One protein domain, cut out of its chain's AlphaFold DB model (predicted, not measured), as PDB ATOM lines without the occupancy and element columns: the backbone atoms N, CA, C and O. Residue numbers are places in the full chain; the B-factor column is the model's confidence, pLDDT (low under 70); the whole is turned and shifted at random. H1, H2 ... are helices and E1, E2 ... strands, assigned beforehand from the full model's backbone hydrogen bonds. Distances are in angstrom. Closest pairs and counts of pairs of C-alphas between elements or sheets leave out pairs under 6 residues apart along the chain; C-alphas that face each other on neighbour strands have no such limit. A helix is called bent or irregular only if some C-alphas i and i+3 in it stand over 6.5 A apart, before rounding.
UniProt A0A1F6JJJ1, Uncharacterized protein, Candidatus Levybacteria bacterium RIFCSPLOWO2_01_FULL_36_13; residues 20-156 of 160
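This is residues 20 to 156 of the 160 residues of an uncharacterized protein of Candidatus Levybacteria bacterium RIFCSPLOWO2_01_FULL_36_13 (UniProt A0A1F6JJJ1). One strongly twisted sheet of eight strands curls round the short helix H1, and the longer helix H3 packs over the same face of the sheet, on strands E5 to E8. The short helix H2 folds back beside H1 as a helical hairpin, and the other face of the sheet is bare of named helices. The printed part has 137 residues, with E1 to E8 first along the chain and then H1, H2 and H3; the sheet's order is E1 E2 E3 E4 E5 E6 E7 E8, antiparallel throughout. The class is mixed, helices and strands, and the whole is compact, with a radius of gyration of the C-alphas of 14.6 A and spans of 40 by 33 by 30 A.

The sheet is a meander, each strand the antiparallel neighbour of the one before: E1, residues 21 to 26; E2, 31 to 35; E3, 40 to 44; E4, 51 to 57; E5, 68 to 75; E6, 78 to 92; E7, 95 to 102; and E8, 105 to 111. E1 and E8 are its edge strands. Backbone atoms within hydrogen-bond range include N 23 and O 33 of E1 and E2, 2.9 A; N 32 and O 42 of E2 and E3, 2.8 A; N 41 and O 54 of E3 and E4, 2.8 A; N 53 and O 72 of E4 and E5, 2.8 A; N 71 and O 82 of E5 and E6, 3.0 A; N 87 and O 99 of E6 and E7, 2.8 A; and N 98 and O 110 of E7 and E8, 2.8 A. E6 bends by 63 degrees at residue 88, and its pairing is staggered, with E5 over residues 78 to 85 and with E7 over 85 to 92. H1, residues 115 to 123, is on the sheet; its closest C-alphas to E4 are those of Glu 116 and Val 54, 6.3 A apart. H3, residues 142 to 155, is on the same face; the closest C-alphas of H3 and E8 are those of Val 144 and Gly 108, 5.7 A apart. H1 and H3 are close but not clearly touching, the C-alphas of Leu 122 and Gln 145 being 7.5 A apart. H2, residues 127 to 132, touches H1, with the C-alphas of Leu 129 and Tyr 117 5.3 A apart, at a shallow tilt of 15 degrees, opposite ways. H2 is only just not on the sheet, with 4 pairs of C-alphas within 10 A. Every O i to N i+4 pair is within hydrogen-bond range in H2, against 4 of 5 in H1 and 8 of 10 in H3.

E1 begins at C-alpha 21, (210.135, 104.448, 129.639). E6 is the longest strand, 39.5 A from first to last C-alpha; E5 measures 22.7 A and E7 22.5 A. H3 runs 20.2 A, to C-alpha 155 at (202.667, 123.523, 150.989), and is irregular: C-alphas 151 and 154 are 7.6 A apart.

The two C-alphas farthest apart are those of Asp 77 and Asn 93, 44.7 A. The printed part has no cut and no long link. The mean pLDDT of the printed part is 79.5; residues 20, 37 to 38, 57 to 68, 135 to 136 and 153 to 156 are under 70.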
ATOM      1  N   GLY A  20     212.179 105.277 134.003       69.75
ATOM      2  CA  GLY A  20     211.393 104.298 133.251       69.75
ATOM      3  C   GLY A  20     210.967 104.845 131.887       69.75
ATOM      4  O   GLY A  20     211.001 106.056 131.647       69.75
ATOM      5  N   LYS A  21     210.581 103.977 130.955       83.81
ATOM      6  CA  LYS A  21     210.135 104.448 129.639       83.81
ATOM      7  C   LYS A  21     208.819 105.211 129.804       83.81
ATOM      8  O   LYS A  21     207.926 104.739 130.497       83.81
ATOM      9  N   LEU A  22     208.681 106.375 129.168       86.19
ATOM     10  CA  LEU A  22     207.389 107.061 129.108       86.19
ATOM     11  C   LEU A  22     206.395 106.172 128.346       86.19
ATOM     12  O   LEU A  22     206.643 105.843 127.182       86.19
ATOM     13  N   VAL A  23     205.305 105.777 129.002       89.00
ATOM     14  CA  VAL A  23     204.306 104.849 128.440       89.00
ATOM     15  C   VAL A  23     202.938 105.475 128.236       89.00
ATOM     16  O   VAL A  23     202.219 105.049 127.337       89.00
ATOM     17  N   ALA A  24     202.589 106.503 129.007       87.44
ATOM     18  CA  ALA A  24     201.345 107.230 128.809       87.44
ATOM     19  C   ALA A  24     201.493 108.706 129.172       87.44
ATOM     20  O   ALA A  24     202.268 109.080 130.056       87.44
ATOM     21  N   VAL A  25     200.717 109.529 128.472       89.31
ATOM     22  CA  VAL A  25     200.589 110.961 128.716       89.31
ATOM     23  C   VAL A  25     199.121 111.345 128.585       89.31
ATOM     24  O   VAL A  25     198.449 110.920 127.645       89.31
ATOM     25  N   TYR A  26     198.615 112.131 129.528       88.62
ATOM     26  CA  TYR A  26     197.252 112.659 129.500       88.62
ATOM     27  C   TYR A  26     197.181 114.022 130.204       88.62
ATOM     28  O   TYR A  26     198.199 114.562 130.642       88.62
ATOM     29  N   ALA A  27     195.981 114.613 130.260       84.75
ATOM     30  CA  ALA A  27     195.740 115.936 130.842       84.75
ATOM     31  C   ALA A  27     196.539 117.079 130.174       84.75
ATOM     32  O   ALA A  27     197.030 117.981 130.852       84.75
ATOM     33  N   GLY A  28     196.696 117.039 128.843       82.62
ATOM     34  CA  GLY A  28     197.468 118.046 128.101       82.62
ATOM     35  C   GLY A  28     198.946 118.052 128.496       82.62
ATOM     36  O   GLY A  28     199.479 119.090 128.872       82.62
ATOM     37  N   ASP A  29     199.567 116.873 128.478       86.38
ATOM     38  CA  ASP A  29     200.969 116.620 128.836       86.38
ATOM     39  C   ASP A  29     201.349 116.814 130.307       86.38
ATOM     40  O   ASP A  29     202.504 116.602 130.683       86.38
ATOM     41  N   LYS A  30     200.375 117.138 131.162       87.62
ATOM     42  CA  LYS A  30     200.616 117.359 132.589       87.62
ATOM     43  C   LYS A  30     200.834 116.076 133.362       87.62
ATOM     44  O   LYS A  30     201.610 116.094 134.308       87.62
ATOM     45  N   VAL A  31     200.161 114.984 133.005       88.75
ATOM     46  CA  VAL A  31     200.341 113.710 133.704       88.75
ATOM     47  C   VAL A  31     201.098 112.740 132.818       88.75
ATOM     48  O   VAL A  31     200.695 112.457 131.692       88.75
ATOM     49  N   ARG A  32     202.211 112.238 133.345       91.00
ATOM     50  CA  ARG A  32     203.164 111.378 132.651       91.00
ATOM     51  C   ARG A  32     203.359 110.101 133.451       91.00
ATOM     52  O   ARG A  32     203.739 110.154 134.620       91.00
ATOM     53  N   GLN A  33     203.121 108.964 132.807       88.44
ATOM     54  CA  GLN A  33     203.344 107.643 133.380       88.44
ATOM     55  C   GLN A  33     204.627 107.043 132.822       88.44
ATOM     56  O   GLN A  33     204.819 106.960 131.604       88.44
ATOM     57  N   TYR A  34     205.475 106.574 133.726       86.81
ATOM     58  CA  TYR A  34     206.717 105.896 133.410       86.81
ATOM     59  C   TYR A  34     206.641 104.431 133.836       86.81
ATOM     60  O   TYR A  34     206.183 104.113 134.934       86.81
ATOM     61  N   ASP A  35     207.102 103.559 132.947       79.62
ATOM     62  CA  ASP A  35     207.239 102.125 133.169       79.62
ATOM     63  C   ASP A  35     208.533 101.855 133.939       79.62
ATOM     64  O   ASP A  35     209.630 101.776 133.377       79.62
ATOM     65  N   THR A  36     208.396 101.856 135.260       72.06
ATOM     66  CA  THR A  36     209.381 101.363 136.226       72.06
ATOM     67  C   THR A  36     208.891 100.024 136.795       72.06
ATOM     68  O   THR A  36     207.814  99.573 136.425       72.06
ATOM     69  N   HIS A  37     209.670  99.361 137.666       66.31
ATOM     70  CA  HIS A  37     209.245  98.096 138.302       66.31
ATOM     71  C   HIS A  37     207.820  98.182 138.881       66.31
ATOM     72  O   HIS A  37     207.038  97.253 138.712       66.31
ATOM     73  N   ASP A  38     207.485  99.347 139.437       68.56
ATOM     74  CA  ASP A  38     206.124  99.785 139.720       68.56
ATOM     75  C   ASP A  38     205.803 101.062 138.931       68.56
ATOM     76  O   ASP A  38     206.714 101.871 138.731       68.56
ATOM     77  N   PRO A  39     204.553 101.313 138.504       70.25
ATOM     78  CA  PRO A  39     204.202 102.521 137.762       70.25
ATOM     79  C   PRO A  39     204.563 103.803 138.519       70.25
ATOM     80  O   PRO A  39     204.134 104.026 139.649       70.25
ATOM     81  N   ARG A  40     205.324 104.687 137.867       85.44
ATOM     82  CA  ARG A  40     205.611 106.032 138.376       85.44
ATOM     83  C   ARG A  40     204.750 107.052 137.656       85.44
ATOM     84  O   ARG A  40     204.840 107.189 136.434       85.44
ATOM     85  N   LEU A  41     203.999 107.835 138.418       88.81
ATOM     86  CA  LEU A  41     203.243 108.977 137.921       88.81
ATOM     87  C   LEU A  41     203.975 110.275 138.254       88.81
ATOM     88  O   LEU A  41     204.448 110.482 139.371       88.81
ATOM     89  N   VAL A  42     204.068 111.162 137.269       90.31
ATOM     90  CA  VAL A  42     204.566 112.529 137.429       90.31
ATOM     91  C   VAL A  42     203.490 113.485 136.937       90.31
ATOM     92  O   VAL A  42     203.026 113.346 135.809       90.31
ATOM     93  N   ILE A  43     203.102 114.445 137.774       90.50
ATOM     94  CA  ILE A  43     202.061 115.437 137.487       90.50
ATOM     95  C   ILE A  43     202.688 116.828 137.543       90.50
ATOM     96  O   ILE A  43     203.152 117.242 138.602       90.50
ATOM     97  N   ASP A  44     202.710 117.545 136.426       89.62
ATOM     98  CA  ASP A  44     203.222 118.911 136.340       89.62
ATOM     99  C   ASP A  44     202.159 119.928 136.781       89.62
ATOM    100  O   ASP A  44     201.027 119.930 136.292       89.62
ATOM    101  N   LEU A  45     202.539 120.840 137.680       84.25
ATOM    102  CA  LEU A  45     201.620 121.798 138.314       84.25
ATOM    103  C   LEU A  45     201.564 123.168 137.612       84.25
ATOM    104  O   LEU A  45     201.027 124.130 138.154       84.25
ATOM    105  N   GLY A  46     202.109 123.274 136.398       76.25
ATOM    106  CA  GLY A  46     202.041 124.474 135.551       76.25
ATOM    107  C   GLY A  46     203.174 125.486 135.755       76.25
ATOM    108  O   GLY A  46     203.555 126.157 134.798       76.25
ATOM    109  N   ASN A  47     203.779 125.552 136.942       78.06
ATOM    110  CA  ASN A  47     205.012 126.311 137.163       78.06
ATOM    111  C   ASN A  47     206.241 125.486 136.770       78.06
ATOM    112  O   ASN A  47     206.272 124.262 136.917       78.06
ATOM    113  N   LYS A  48     207.295 126.157 136.296       80.00
ATOM    114  CA  LYS A  48     208.526 125.484 135.868       80.00
ATOM    115  C   LYS A  48     209.187 124.765 137.049       80.00
ATOM    116  O   LYS A  48     209.798 125.402 137.895       80.00
ATOM    117  N   GLY A  49     209.136 123.435 137.028       80.31
ATOM    118  CA  GLY A  49     209.777 122.573 138.025       80.31
ATOM    119  C   GLY A  49     208.829 122.028 139.093       80.31
ATOM    120  O   GLY A  49     209.182 121.022 139.714       80.31
ATOM    121  N   ASP A  50     207.636 122.615 139.235       86.50
ATOM    122  CA  ASP A  50     206.637 122.188 140.213       86.50
ATOM    123  C   ASP A  50     205.960 120.900 139.747       86.50
ATOM    124  O   ASP A  50     205.388 120.839 138.653       86.50
ATOM    125  N   LYS A  51     206.010 119.867 140.586       90.50
ATOM    126  CA  LYS A  51     205.462 118.553 140.252       90.50
ATOM    127  C   LYS A  51     205.074 117.741 141.474       90.50
ATOM    128  O   LYS A  51     205.659 117.885 142.547       90.50
ATOM    129  N   ILE A  52     204.138 116.830 141.254       87.88
ATOM    130  CA  ILE A  52     203.811 115.726 142.151       87.88
ATOM    131  C   ILE A  52     204.397 114.460 141.537       87.88
ATOM    132  O   ILE A  52     204.298 114.241 140.330       87.88
ATOM    133  N   ILE A  53     205.017 113.629 142.358       88.69
ATOM    134  CA  ILE A  53     205.514 112.315 141.979       88.69
ATOM    135  C   ILE A  53     204.833 111.304 142.892       88.69
ATOM    136  O   ILE A  53     204.961 111.402 144.109       88.69
ATOM    137  N   VAL A  54     204.141 110.340 142.293       87.38
ATOM    138  CA  VAL A  54     203.601 109.169 142.988       87.38
ATOM    139  C   VAL A  54     204.346 107.958 142.447       87.38
ATOM    140  O   VAL A  54     204.305 107.691 141.246       87.38
ATOM    141  N   ASP A  55     205.101 107.281 143.301       81.62
ATOM    142  CA  ASP A  55     205.833 106.067 142.950       81.62
ATOM    143  C   ASP A  55     205.985 105.149 144.159       81.62
ATOM    144  O   ASP A  55     205.838 105.571 145.306       81.62
ATOM    145  N   LYS A  56     206.323 103.885 143.903       76.25
ATOM    146  CA  LYS A  56     206.788 103.008 144.969       76.25
ATOM    147  C   LYS A  56     208.202 103.381 145.371       76.25
ATOM    148  O   LYS A  56     209.111 103.525 144.549       76.25
ATOM    149  N   HIS A  57     208.392 103.527 146.668       65.50
ATOM    150  CA  HIS A  57     209.680 103.643 147.304       65.50
ATOM    151  C   HIS A  57     210.027 102.309 147.955       65.50
ATOM    152  O   HIS A  57     209.583 102.014 149.054       65.50
ATOM    153  N   SER A  58     210.871 101.507 147.309       56.06
ATOM    154  CA  SER A  58     211.538 100.410 148.010       56.06
ATOM    155  C   SER A  58     212.891 100.905 148.536       56.06
ATOM    156  O   SER A  58     213.818 101.103 147.739       56.06
ATOM    157  N   PRO A  59     213.037 101.163 149.851       48.16
ATOM    158  CA  PRO A  59     214.336 101.488 150.426       48.16
ATOM    159  C   PRO A  59     215.259 100.264 150.542       48.16
ATOM    160  O   PRO A  59     216.452 100.450 150.778       48.16
ATOM    161  N   PHE A  60     214.755  99.036 150.347       41.75
ATOM    162  CA  PHE A  60     215.505  97.806 150.611       41.75
ATOM    163  C   PHE A  60     215.703  96.940 149.363       41.75
ATOM    164  O   PHE A  60     214.759  96.487 148.717       41.75
ATOM    165  N   GLU A  61     216.969  96.650 149.068       42.31
ATOM    166  CA  GLU A  61     217.342  95.458 148.313       42.31
ATOM    167  C   GLU A  61     216.992  94.220 149.154       42.31
ATOM    168  O   GLU A  61     217.398  94.107 150.307       42.31
ATOM    169  N   SER A  62     216.269  93.273 148.555       37.66
ATOM    170  CA  SER A  62     215.965  91.930 149.073       37.66
ATOM    171  C   SER A  62     215.024  91.818 150.297       37.66
ATOM    172  O   SER A  62     215.420  91.881 151.455       37.66
ATOM    173  N   GLY A  63     213.760  91.472 150.026       40.59
ATOM    174  CA  GLY A  63     213.100  90.380 150.755       40.59
ATOM    175  C   GLY A  63     212.411  90.645 152.102       40.59
ATOM    176  O   GLY A  63     212.042  89.661 152.740       40.59
ATOM    177  N   ALA A  64     212.165  91.882 152.543       36.25
ATOM    178  CA  ALA A  64     211.392  92.119 153.770       36.25
ATOM    179  C   ALA A  64     210.369  93.265 153.651       36.25
ATOM    180  O   ALA A  64     210.737  94.403 153.394       36.25
ATOM    181  N   PHE A  65     209.106  92.895 153.902       40.09
ATOM    182  CA  PHE A  65     207.937  93.679 154.327       40.09
ATOM    183  C   PHE A  65     207.568  94.975 153.578       40.09
ATOM    184  O   PHE A  65     208.179  96.018 153.775       40.09
ATOM    185  N   SER A  66     206.446  94.860 152.844       47.84
ATOM    186  CA  SER A  66     205.567  95.889 152.256       47.84
ATOM    187  C   SER A  66     206.257  96.968 151.430       47.84
ATOM    188  O   SER A  66     206.953  97.824 151.970       47.84
ATOM    189  N   ASP A  67     205.986  96.968 150.125       56.16
ATOM    190  CA  ASP A  67     206.338  98.085 149.259       56.16
ATOM    191  C   ASP A  67     205.794  99.379 149.882       56.16
ATOM    192  O   ASP A  67     204.595  99.498 150.144       56.16
ATOM    193  N   ILE A  68     206.686 100.317 150.197       58.00
ATOM    194  CA  ILE A  68     206.289 101.620 150.721       58.00
ATOM    195  C   ILE A  68     205.926 102.460 149.508       58.00
ATOM    196  O   ILE A  68     206.714 102.601 148.578       58.00
ATOM    197  N   ASP A  69     204.743 103.038 149.509       71.88
ATOM    198  CA  ASP A  69     204.336 103.989 148.497       71.88
ATOM    199  C   ASP A  69     204.743 105.400 148.939       71.88
ATOM    200  O   ASP A  69     204.794 105.750 150.125       71.88
ATOM    201  N   ARG A  70     205.109 106.229 147.965       77.50
ATOM    202  CA  ARG A  70     205.619 107.573 148.207       77.50
ATOM    203  C   ARG A  70     204.853 108.582 147.378       77.50
ATOM    204  O   ARG A  70     204.713 108.444 146.164       77.50
ATOM    205  N   VAL A  71     204.465 109.664 148.042       82.12
ATOM    206  CA  VAL A  71     204.086 110.914 147.388       82.12
ATOM    207  C   VAL A  71     205.169 111.946 147.665       82.12
ATOM    208  O   VAL A  71     205.466 112.280 148.808       82.12
ATOM    209  N   GLU A  72     205.766 112.477 146.606       85.38
ATOM    210  CA  GLU A  72     206.732 113.567 146.672       85.38
ATOM    211  C   GLU A  72     206.171 114.790 145.947       85.38
ATOM    212  O   GLU A  72     205.762 114.707 144.791       85.38
ATOM    213  N   ILE A  73     206.169 115.935 146.624       82.00
ATOM    214  CA  ILE A  73     205.712 117.207 146.070       82.00
ATOM    215  C   ILE A  73     206.883 118.177 146.068       82.00
ATOM    216  O   ILE A  73     207.527 118.406 147.092       82.00
ATOM    217  N   ILE A  74     207.147 118.750 144.899       84.00
ATOM    218  CA  ILE A  74     208.196 119.740 144.676       84.00
ATOM    219  C   ILE A  74     207.514 121.020 144.200       84.00
ATOM    220  O   ILE A  74     206.794 120.980 143.201       84.00
ATOM    221  N   ARG A  75     207.738 122.137 144.901       78.94
ATOM    222  CA  ARG A  75     207.281 123.475 144.505       78.94
ATOM    223  C   ARG A  75     208.355 124.522 144.774       78.94
ATOM    224  O   ARG A  75     208.731 124.727 145.926       78.94
ATOM    225  N   GLY A  76     208.827 125.196 143.728       79.94
ATOM    226  CA  GLY A  76     209.978 126.097 143.823       79.94
ATOM    227  C   GLY A  76     211.172 125.399 144.485       79.94
ATOM    228  O   GLY A  76     211.584 124.323 144.052       79.94
ATOM    229  N   ASP A  77     211.680 125.987 145.569       79.88
ATOM    230  CA  ASP A  77     212.782 125.427 146.367       79.88
ATOM    231  C   ASP A  77     212.306 124.495 147.500       79.88
ATOM    232  O   ASP A  77     213.116 123.916 148.226       79.88
ATOM    233  N   SER A  78     210.991 124.339 147.677       80.31
ATOM    234  CA  SER A  78     210.401 123.488 148.708       80.31
ATOM    235  C   SER A  78     210.129 122.079 148.193       80.31
ATOM    236  O   SER A  78     209.621 121.865 147.089       80.31
ATOM    237  N   LYS A  79     210.427 121.096 149.042       82.62
ATOM    238  CA  LYS A  79     210.136 119.685 148.806       82.62
ATOM    239  C   LYS A  79     209.519 119.078 150.062       82.62
ATOM    240  O   LYS A  79     210.138 119.137 151.120       82.62
ATOM    241  N   ALA A  80     208.358 118.444 149.919       82.44
ATOM    242  CA  ALA A  80     207.836 117.508 150.913       82.44
ATOM    243  C   ALA A  80     207.775 116.101 150.339       82.44
ATOM    244  O   ALA A  80     207.627 115.884 149.132       82.44
ATOM    245  N   THR A  81     207.904 115.124 151.221       83.25
ATOM    246  CA  THR A  81     207.813 113.715 150.873       83.25
ATOM    247  C   THR A  81     207.058 113.009 151.977       83.25
ATOM    248  O   THR A  81     207.502 113.026 153.120       83.25
ATOM    249  N   LEU A  82     205.940 112.394 151.612       80.31
ATOM    250  CA  LEU A  82     205.180 111.510 152.476       80.31
ATOM    251  C   LEU A  82     205.470 110.071 152.073       80.31
ATOM    252  O   LEU A  82     205.365 109.708 150.897       80.31
ATOM    253  N   PHE A  83     205.817 109.266 153.067       79.25
ATOM    254  CA  PHE A  83     205.927 107.821 152.945       79.25
ATOM    255  C   PHE A  83     204.748 107.187 153.669       79.25
ATOM    256  O   PHE A  83     204.464 107.533 154.815       79.25
ATOM    257  N   PHE A  84     204.075 106.257 153.007       78.31
ATOM    258  CA  PHE A  84     202.986 105.482 153.584       78.31
ATOM    259  C   PHE A  84     203.082 104.047 153.069       78.31
ATOM    260  O   PHE A  84     203.649 103.776 152.016       78.31
ATOM    261  N   GLY A  85     202.576 103.101 153.846       77.50
ATOM    262  CA  GLY A  85     202.514 101.705 153.439       77.50
ATOM    263  C   GLY A  85     201.150 101.374 152.858       77.50
ATOM    264  O   GLY A  85     200.131 101.868 153.350       77.50
ATOM    265  N   ILE A  86     201.126 100.478 151.878       79.12
ATOM    266  CA  ILE A  86     199.931  99.691 151.589       79.12
ATOM    267  C   ILE A  86     200.058  98.374 152.351       79.12
ATOM    268  O   ILE A  86     200.940  97.558 152.086       79.12
ATOM    269  N   GLY A  87     199.193  98.211 153.350       75.69
ATOM    270  CA  GLY A  87     199.101  97.017 154.177       75.69
ATOM    271  C   GLY A  87     198.370  95.891 153.453       75.69
ATOM    272  O   GLY A  87     198.665  95.537 152.308       75.69
ATOM    273  N   ARG A  88     197.384  95.282 154.116       83.25
ATOM    274  CA  ARG A  88     196.605  94.212 153.486       83.25
ATOM    275  C   ARG A  88     195.710  94.768 152.372       83.25
ATOM    276  O   ARG A  88     194.946  95.704 152.590       83.25
ATOM    277  N   THR A  89     195.741  94.115 151.210       86.94
ATOM    278  CA  THR A  89     194.745  94.312 150.145       86.94
ATOM    279  C   THR A  89     193.751  93.151 150.142       86.94
ATOM    280  O   THR A  89     194.155  91.987 150.124       86.94
ATOM    281  N   THR A  90     192.453  93.451 150.179       90.06
ATOM    282  CA  THR A  90     191.359  92.471 150.056       90.06
ATOM    283  C   THR A  90     190.403  92.863 148.934       90.06
ATOM    284  O   THR A  90     190.433  93.986 148.440       90.06
ATOM    285  N   THR A  91     189.536  91.941 148.514       88.94
ATOM    286  CA  THR A  91     188.457  92.233 147.563       88.94
ATOM    287  C   THR A  91     187.115  92.061 148.263       88.94
ATOM    288  O   THR A  91     186.777  90.963 148.700       88.94
ATOM    289  N   GLU A  92     186.343  93.141 148.367       83.75
ATOM    290  CA  GLU A  92     185.011  93.170 148.976       83.75
ATOM    291  C   GLU A  92     183.996  93.601 147.908       83.75
ATOM    292  O   GLU A  92     184.114  94.677 147.329       83.75
ATOM    293  N   ASN A  93     183.003  92.754 147.607       83.56
ATOM    294  CA  ASN A  93     181.977  93.021 146.583       83.56
ATOM    295  C   ASN A  93     182.542  93.400 145.196       83.56
ATOM    296  O   ASN A  93     181.983  94.250 144.505       83.56
ATOM    297  N   GLY A  94     183.662  92.790 144.795       83.12
ATOM    298  CA  GLY A  94     184.333  93.082 143.520       83.12
ATOM    299  C   GLY A  94     185.157  94.376 143.513       83.12
ATOM    300  O   GLY A  94     185.631  94.780 142.460       83.12
ATOM    301  N   ILE A  95     185.343  95.022 144.667       84.88
ATOM    302  CA  ILE A  95     186.141  96.244 144.812       84.88
ATOM    303  C   ILE A  95     187.393  95.911 145.625       84.88
ATOM    304  O   ILE A  95     187.298  95.299 146.692       84.88
ATOM    305  N   GLN A  96     188.566  96.303 145.127       86.88
ATOM    306  CA  GLN A  96     189.809  96.194 145.888       86.88
ATOM    307  C   GLN A  96     189.820  97.223 147.024       86.88
ATOM    308  O   GLN A  96     189.493  98.393 146.825       86.88
ATOM    309  N   LYS A  97     190.163  96.754 148.220       89.69
ATOM    310  CA  LYS A  97     190.258  97.516 149.461       89.69
ATOM    311  C   LYS A  97     191.682  97.411 149.974       89.69
ATOM    312  O   LYS A  97     192.139  96.322 150.318       89.69
ATOM    313  N   HIS A  98     192.355  98.545 150.037       87.06
ATOM    314  CA  HIS A  98     193.744  98.679 150.439       87.06
ATOM    315  C   HIS A  98     193.811  99.322 151.816       87.06
ATOM    316  O   HIS A  98     193.258 100.399 152.034       87.06
ATOM    317  N   GLU A  99     194.483  98.663 152.748       88.69
ATOM    318  CA  GLU A  99     194.845  99.260 154.027       88.69
ATOM    319  C   GLU A  99     195.946 100.306 153.823       88.69
ATOM    320  O   GLU A  99     197.000  99.993 153.274       88.69
ATOM    321  N   ILE A 100     195.704 101.540 154.263       87.12
ATOM    322  CA  ILE A 100     196.678 102.630 154.213       87.12
ATOM    323  C   ILE A 100     197.307 102.791 155.593       87.12
ATOM    324  O   ILE A 100     196.608 103.015 156.586       87.12
ATOM    325  N   CYS A 101     198.632 102.703 155.640       84.75
ATOM    326  CA  CYS A 101     199.414 102.732 156.867       84.75
ATOM    327  C   CYS A 101     200.330 103.956 156.909       84.75
ATOM    328  O   CYS A 101     201.080 104.224 155.973       84.75
ATOM    329  N   SER A 102     200.311 104.654 158.035       81.88
ATOM    330  CA  SER A 102     201.364 105.587 158.433       81.88
ATOM    331  C   SER A 102     202.476 104.819 159.169       81.88
ATOM    332  O   SER A 102     202.269 103.652 159.529       81.88
ATOM    333  N   PRO A 103     203.629 105.447 159.457       75.56
ATOM    334  CA  PRO A 103     204.639 104.857 160.339       75.56
ATOM    335  C   PRO A 103     204.098 104.436 161.716       75.56
ATOM    336  O   PRO A 103     204.601 103.479 162.298       75.56
ATOM    337  N   ASP A 104     203.051 105.107 162.207       79.44
ATOM    338  CA  ASP A 104     202.446 104.854 163.519       79.44
ATOM    339  C   ASP A 104     201.313 103.809 163.480       79.44
ATOM    340  O   ASP A 104     200.741 103.463 164.515       79.44
ATOM    341  N   GLY A 105     200.990 103.278 162.296       81.75
ATOM    342  CA  GLY A 105     199.994 102.225 162.100       81.75
ATOM    343  C   GLY A 105     198.912 102.568 161.076       81.75
ATOM    344  O   GLY A 105     199.011 103.535 160.314       81.75
ATOM    345  N   THR A 106     197.869 101.737 161.045       87.38
ATOM    346  CA  THR A 106     196.761 101.837 160.086       87.38
ATOM    347  C   THR A 106     195.987 103.144 160.253       87.38
ATOM    348  O   THR A 106     195.425 103.418 161.314       87.38
ATOM    349  N   VAL A 107     195.909 103.925 159.174       88.81
ATOM    350  CA  VAL A 107     195.155 105.187 159.102       88.81
ATOM    351  C   VAL A 107     193.701 104.923 158.713       88.81
ATOM    352  O   VAL A 107     192.772 105.456 159.323       88.81
ATOM    353  N   GLY A 108     193.495 104.083 157.699       91.31
ATOM    354  CA  GLY A 108     192.182 103.766 157.145       91.31
ATOM    355  C   GLY A 108     192.300 102.991 155.838       91.31
ATOM    356  O   GLY A 108     193.322 102.354 155.585       91.31
ATOM    357  N   TYR A 109     191.261 103.050 155.010       90.88
ATOM    358  CA  TYR A 109     191.190 102.290 153.767       90.88
ATOM    359  C   TYR A 109     191.046 103.175 152.527       90.88
ATOM    360  O   TYR A 109     190.406 104.230 152.543       90.88
ATOM    361  N   ALA A 110     191.616 102.695 151.427       89.06
ATOM    362  CA  ALA A 110     191.366 103.181 150.081       89.06
ATOM    363  C   ALA A 110     190.692 102.080 149.258       89.06
ATOM    364  O   ALA A 110     191.004 100.900 149.407       89.06
ATOM    365  N   TYR A 111     189.767 102.463 148.388       88.88
ATOM    366  CA  TYR A 111     188.981 101.549 147.566       88.88
ATOM    367  C   TYR A 111     189.211 101.901 146.105       88.88
ATOM    368  O   TYR A 111     189.042 103.063 145.756       88.88
ATOM    369  N   GLY A 112     189.580 100.942 145.265       85.69
ATOM    370  CA  GLY A 112     189.938 101.167 143.858       85.69
ATOM    371  C   GLY A 112     190.999 100.171 143.410       85.69
ATOM    372  O   GLY A 112     191.601  99.543 144.255       85.69
ATOM    373  N   GLU A 113     191.208  99.985 142.110       82.19
ATOM    374  CA  GLU A 113     192.133  98.951 141.611       82.19
ATOM    375  C   GLU A 113     193.578  99.455 141.513       82.19
ATOM    376  O   GLU A 113     194.527  98.723 141.778       82.19
ATOM    377  N   LYS A 114     193.742 100.726 141.129       82.00
ATOM    378  CA  LYS A 114     195.052 101.348 140.921       82.00
ATOM    379  C   LYS A 114     195.229 102.520 141.866       82.00
ATOM    380  O   LYS A 114     194.818 103.654 141.594       82.00
ATOM    381  N   ILE A 115     195.787 102.203 143.025       79.94
ATOM    382  CA  ILE A 115     195.920 103.101 144.166       79.94
ATOM    383  C   ILE A 115     196.737 104.357 143.843       79.94
ATOM    384  O   ILE A 115     196.400 105.437 144.314       79.94
ATOM    385  N   GLU A 116     197.743 104.265 142.979       80.00
ATOM    386  CA  GLU A 116     198.606 105.375 142.582       80.00
ATOM    387  C   GLU A 116     197.830 106.483 141.853       80.00
ATOM    388  O   GLU A 116     198.043 107.669 142.114       80.00
ATOM    389  N   TYR A 117     196.864 106.117 141.003       85.44
ATOM    390  CA  TYR A 117     195.982 107.074 140.324       85.44
ATOM    391  C   TYR A 117     194.966 107.665 141.289       85.44
ATOM    392  O   TYR A 117     194.637 108.851 141.213       85.44
ATOM    393  N   LEU A 118     194.482 106.843 142.220       85.31
ATOM    394  CA  LEU A 118     193.549 107.280 143.240       85.31
ATOM    395  C   LEU A 118     194.205 108.293 144.190       85.31
ATOM    396  O   LEU A 118     193.628 109.339 144.465       85.31
ATOM    397  N   LEU A 119     195.442 108.054 144.614       83.56
ATOM    398  CA  LEU A 119     196.229 108.985 145.424       83.56
ATOM    399  C   LEU A 119     196.568 110.260 144.659       83.56
ATOM    400  O   LEU A 119     196.380 111.358 145.178       83.56
ATOM    401  N   ALA A 120     196.996 110.133 143.401       84.56
ATOM    402  CA  ALA A 120     197.195 111.279 142.519       84.56
ATOM    403  C   ALA A 120     195.935 112.159 142.440       84.56
ATOM    404  O   ALA A 120     196.038 113.386 142.445       84.56
ATOM    405  N   SER A 121     194.747 111.544 142.435       85.44
ATOM    406  CA  SER A 121     193.474 112.262 142.379       85.44
ATOM    407  C   SER A 121     193.129 113.062 143.641       85.44
ATOM    408  O   SER A 121     192.276 113.941 143.552       85.44
ATOM    409  N   LEU A 122     193.773 112.815 144.793       82.19
ATOM    410  CA  LEU A 122     193.643 113.679 145.980       82.19
ATOM    411  C   LEU A 122     194.338 115.028 145.768       82.19
ATOM    412  O   LEU A 122     193.873 116.055 146.251       82.19
ATOM    413  N   LEU A 123     195.437 115.019 145.017       80.31
ATOM    414  CA  LEU A 123     196.372 116.138 144.914       80.31
ATOM    415  C   LEU A 123     196.198 116.937 143.615       80.31
ATOM    416  O   LEU A 123     196.633 118.082 143.527       80.31
ATOM    417  N   TYR A 124     195.581 116.339 142.595       84.31
ATOM    418  CA  TYR A 124     195.343 116.969 141.300       84.31
ATOM    419  C   TYR A 124     193.944 116.632 140.779       84.31
ATOM    420  O   TYR A 124     193.544 115.467 140.738       84.31
ATOM    421  N   ASP A 125     193.179 117.659 140.401       83.75
ATOM    422  CA  ASP A 125     191.801 117.491 139.944       83.75
ATOM    423  C   ASP A 125     191.733 117.219 138.438       83.75
ATOM    424  O   ASP A 125     191.635 118.133 137.623       83.75
ATOM    425  N   ASP A 126     191.815 115.938 138.073       84.44
ATOM    426  CA  ASP A 126     191.626 115.477 136.701       84.44
ATOM    427  C   ASP A 126     190.692 114.256 136.650       84.44
ATOM    428  O   ASP A 126     190.988 113.227 137.275       84.44
ATOM    429  N   PRO A 127     189.580 114.317 135.892       85.00
ATOM    430  CA  PRO A 127     188.641 113.204 135.772       85.00
ATOM    431  C   PRO A 127     189.280 111.898 135.285       85.00
ATOM    432  O   PRO A 127     188.824 110.817 135.666       85.00
ATOM    433  N   LYS A 128     190.350 111.974 134.481       84.88
ATOM    434  CA  LYS A 128     191.032 110.797 133.938       84.88
ATOM    435  C   LYS A 128     191.763 110.009 135.020       84.88
ATOM    436  O   LYS A 128     191.843 108.791 134.912       84.88
ATOM    437  N   LEU A 129     192.247 110.661 136.082       85.31
ATOM    438  CA  LEU A 129     192.867 109.968 137.220       85.31
ATOM    439  C   LEU A 129     191.854 109.084 137.949       85.31
ATOM    440  O   LEU A 129     192.133 107.923 138.233       85.31
ATOM    441  N   ILE A 130     190.652 109.610 138.189       84.06
ATOM    442  CA  ILE A 130     189.563 108.851 138.813       84.06
ATOM    443  C   ILE A 130     189.080 107.720 137.904       84.06
ATOM    444  O   ILE A 130     188.752 106.649 138.402       84.06
ATOM    445  N   GLU A 131     189.012 107.946 136.592       86.00
ATOM    446  CA  GLU A 131     188.676 106.901 135.620       86.00
ATOM    447  C   GLU A 131     189.703 105.760 135.656       86.00
ATOM    448  O   GLU A 131     189.324 104.602 135.781       86.00
ATOM    449  N   LEU A 132     190.999 106.086 135.617       84.19
ATOM    450  CA  LEU A 132     192.091 105.106 135.613       84.19
ATOM    451  C   LEU A 132     192.242 104.355 136.942       84.19
ATOM    452  O   LEU A 132     192.706 103.218 136.946       84.19
ATOM    453  N   ALA A 133     191.833 104.966 138.056       83.25
ATOM    454  CA  ALA A 133     191.799 104.327 139.368       83.25
ATOM    455  C   ALA A 133     190.708 103.243 139.504       83.25
ATOM    456  O   ALA A 133     190.731 102.460 140.460       83.25
ATOM    457  N   LYS A 134     189.717 103.218 138.600       78.88
ATOM    458  CA  LYS A 134     188.497 102.413 138.728       78.88
ATOM    459  C   LYS A 134     188.449 101.244 137.743       78.88
ATOM    460  O   LYS A 134     188.442 101.454 136.540       78.88
ATOM    461  N   GLU A 135     188.131 100.068 138.276       62.03
ATOM    462  CA  GLU A 135     187.185  99.115 137.661       62.03
ATOM    463  C   GLU A 135     185.821  99.098 138.409       62.03
ATOM    464  O   GLU A 135     184.886  98.405 138.016       62.03
ATOM    465  N   GLY A 136     185.665  99.925 139.463       67.00
ATOM    466  CA  GLY A 136     184.468 100.036 140.317       67.00
ATOM    467  C   GLY A 136     184.305 101.411 140.999       67.00
ATOM    468  O   GLY A 136     184.377 102.453 140.344       67.00
ATOM    469  N   ARG A 137     184.066 101.452 142.325       70.75
ATOM    470  CA  ARG A 137     184.055 102.706 143.116       70.75
ATOM    471  C   ARG A 137     185.471 103.027 143.592       70.75
ATOM    472  O   ARG A 137     186.075 102.201 144.262       70.75
ATOM    473  N   ALA A 138     185.936 104.242 143.297       82.69
ATOM    474  CA  ALA A 138     187.174 104.768 143.853       82.69
ATOM    475  C   ALA A 138     186.877 105.784 144.960       82.69
ATOM    476  O   ALA A 138     186.114 106.728 144.728       82.69
ATOM    477  N   SER A 139     187.416 105.564 146.157       87.62
ATOM    478  CA  SER A 139     187.211 106.438 147.319       87.62
ATOM    479  C   SER A 139     188.238 106.189 148.418       87.62
ATOM    480  O   SER A 139     188.853 105.128 148.465       87.62
ATOM    481  N   PHE A 140     188.345 107.137 149.343       87.62
ATOM    482  CA  PHE A 140     189.104 107.004 150.583       87.62
ATOM    483  C   PHE A 140     188.176 107.093 151.789       87.62
ATOM    484  O   PHE A 140     187.147 107.775 151.734       87.62
ATOM    485  N   ASP A 141     188.565 106.456 152.889       90.69
ATOM    486  CA  ASP A 141     188.069 106.849 154.204       90.69
ATOM    487  C   ASP A 141     188.483 108.301 154.494       90.69
ATOM    488  O   ASP A 141     189.595 108.714 154.154       90.69
ATOM    489  N   SER A 142     187.626 109.066 155.180       87.50
ATOM    490  CA  SER A 142     187.896 110.484 155.469       87.50
ATOM    491  C   SER A 142     189.218 110.692 156.211       87.50
ATOM    492  O   SER A 142     189.961 111.609 155.894       87.50
ATOM    493  N   LYS A 143     189.570 109.775 157.121       88.75
ATOM    494  CA  LYS A 143     190.829 109.813 157.879       88.75
ATOM    495  C   LYS A 143     192.076 109.724 157.003       88.75
ATOM    496  O   LYS A 143     193.093 110.313 157.343       88.75
ATOM    497  N   VAL A 144     192.014 108.987 155.889       87.50
ATOM    498  CA  VAL A 144     193.139 108.909 154.946       87.50
ATOM    499  C   VAL A 144     193.298 110.249 154.242       87.50
ATOM    500  O   VAL A 144     194.406 110.759 154.144       87.50
ATOM    501  N   GLN A 145     192.192 110.851 153.807       86.25
ATOM    502  CA  GLN A 145     192.233 112.175 153.204       86.25
ATOM    503  C   GLN A 145     192.758 113.226 154.196       86.25
ATOM    504  O   GLN A 145     193.691 113.943 153.859       86.25
ATOM    505  N   GLU A 146     192.243 113.248 155.428       87.44
ATOM    506  CA  GLU A 146     192.696 114.147 156.501       87.44
ATOM    507  C   GLU A 146     194.195 113.988 156.802       87.44
ATOM    508  O   GLU A 146     194.894 114.983 156.978       87.44
ATOM    509  N   PHE A 147     194.708 112.753 156.822       86.62
ATOM    510  CA  PHE A 147     196.134 112.478 157.008       86.62
ATOM    511  C   PHE A 147     196.984 113.097 155.890       86.62
ATOM    512  O   PHE A 147     197.916 113.847 156.168       86.62
ATOM    513  N   PHE A 148     196.637 112.850 154.622       83.19
ATOM    514  CA  PHE A 148     197.360 113.449 153.496       83.19
ATOM    515  C   PHE A 148     197.230 114.982 153.492       83.19
ATOM    516  O   PHE A 148     198.202 115.677 153.198       83.19
ATOM    517  N   GLU A 149     196.052 115.517 153.827       81.88
ATOM    518  CA  GLU A 149     195.799 116.958 153.930       81.88
ATOM    519  C   GLU A 149     196.707 117.619 154.953       81.88
ATOM    520  O   GLU A 149     197.351 118.611 154.623       81.88
ATOM    521  N   GLN A 150     196.805 117.056 156.157       83.25
ATOM    522  CA  GLN A 150     197.650 117.582 157.229       83.25
ATOM    523  C   GLN A 150     199.132 117.567 156.849       83.25
ATOM    524  O   GLN A 150     199.810 118.585 156.993       83.25
ATOM    525  N   GLU A 151     199.619 116.459 156.288       78.69
ATOM    526  CA  GLU A 151     201.027 116.303 155.895       78.69
ATOM    527  C   GLU A 151     201.444 117.279 154.781       78.69
ATOM    528  O   GLU A 151     202.599 117.707 154.708       78.69
ATOM    529  N   PHE A 152     200.501 117.700 153.930       75.44
ATOM    530  CA  PHE A 152     200.762 118.631 152.828       75.44
ATOM    531  C   PHE A 152     200.157 120.031 153.010       75.44
ATOM    532  O   PHE A 152     200.313 120.883 152.126       75.44
ATOM    533  N   GLN A 153     199.529 120.315 154.157       69.81
ATOM    534  CA  GLN A 153     198.813 121.567 154.430       69.81
ATOM    535  C   GLN A 153     199.727 122.788 154.297       69.81
ATOM    536  O   GLN A 153     199.348 123.804 153.712       69.81
ATOM    537  N   ALA A 154     200.965 122.672 154.785       59.72
ATOM    538  CA  ALA A 154     201.944 123.757 154.777       59.72
ATOM    539  C   ALA A 154     202.422 124.154 153.367       59.72
ATOM    540  O   ALA A 154     202.983 125.234 153.193       59.72
ATOM    541  N   LEU A 155     202.200 123.304 152.359       65.31
ATOM    542  CA  LEU A 155     202.667 123.523 150.989       65.31
ATOM    543  C   LEU A 155     201.563 123.977 150.017       65.31
ATOM    544  O   LEU A 155     201.838 124.132 148.826       65.31
ATOM    545  N   GLY A 156     200.327 124.180 150.494       60.91
ATOM    546  CA  GLY A 156     199.206 124.641 149.661       60.91
ATOM    547  C   GLY A 156     198.871 123.684 148.511       60.91
ATOM    548  O   GLY A 156     198.640 124.122 147.384       60.91
TER     549      GLY A 156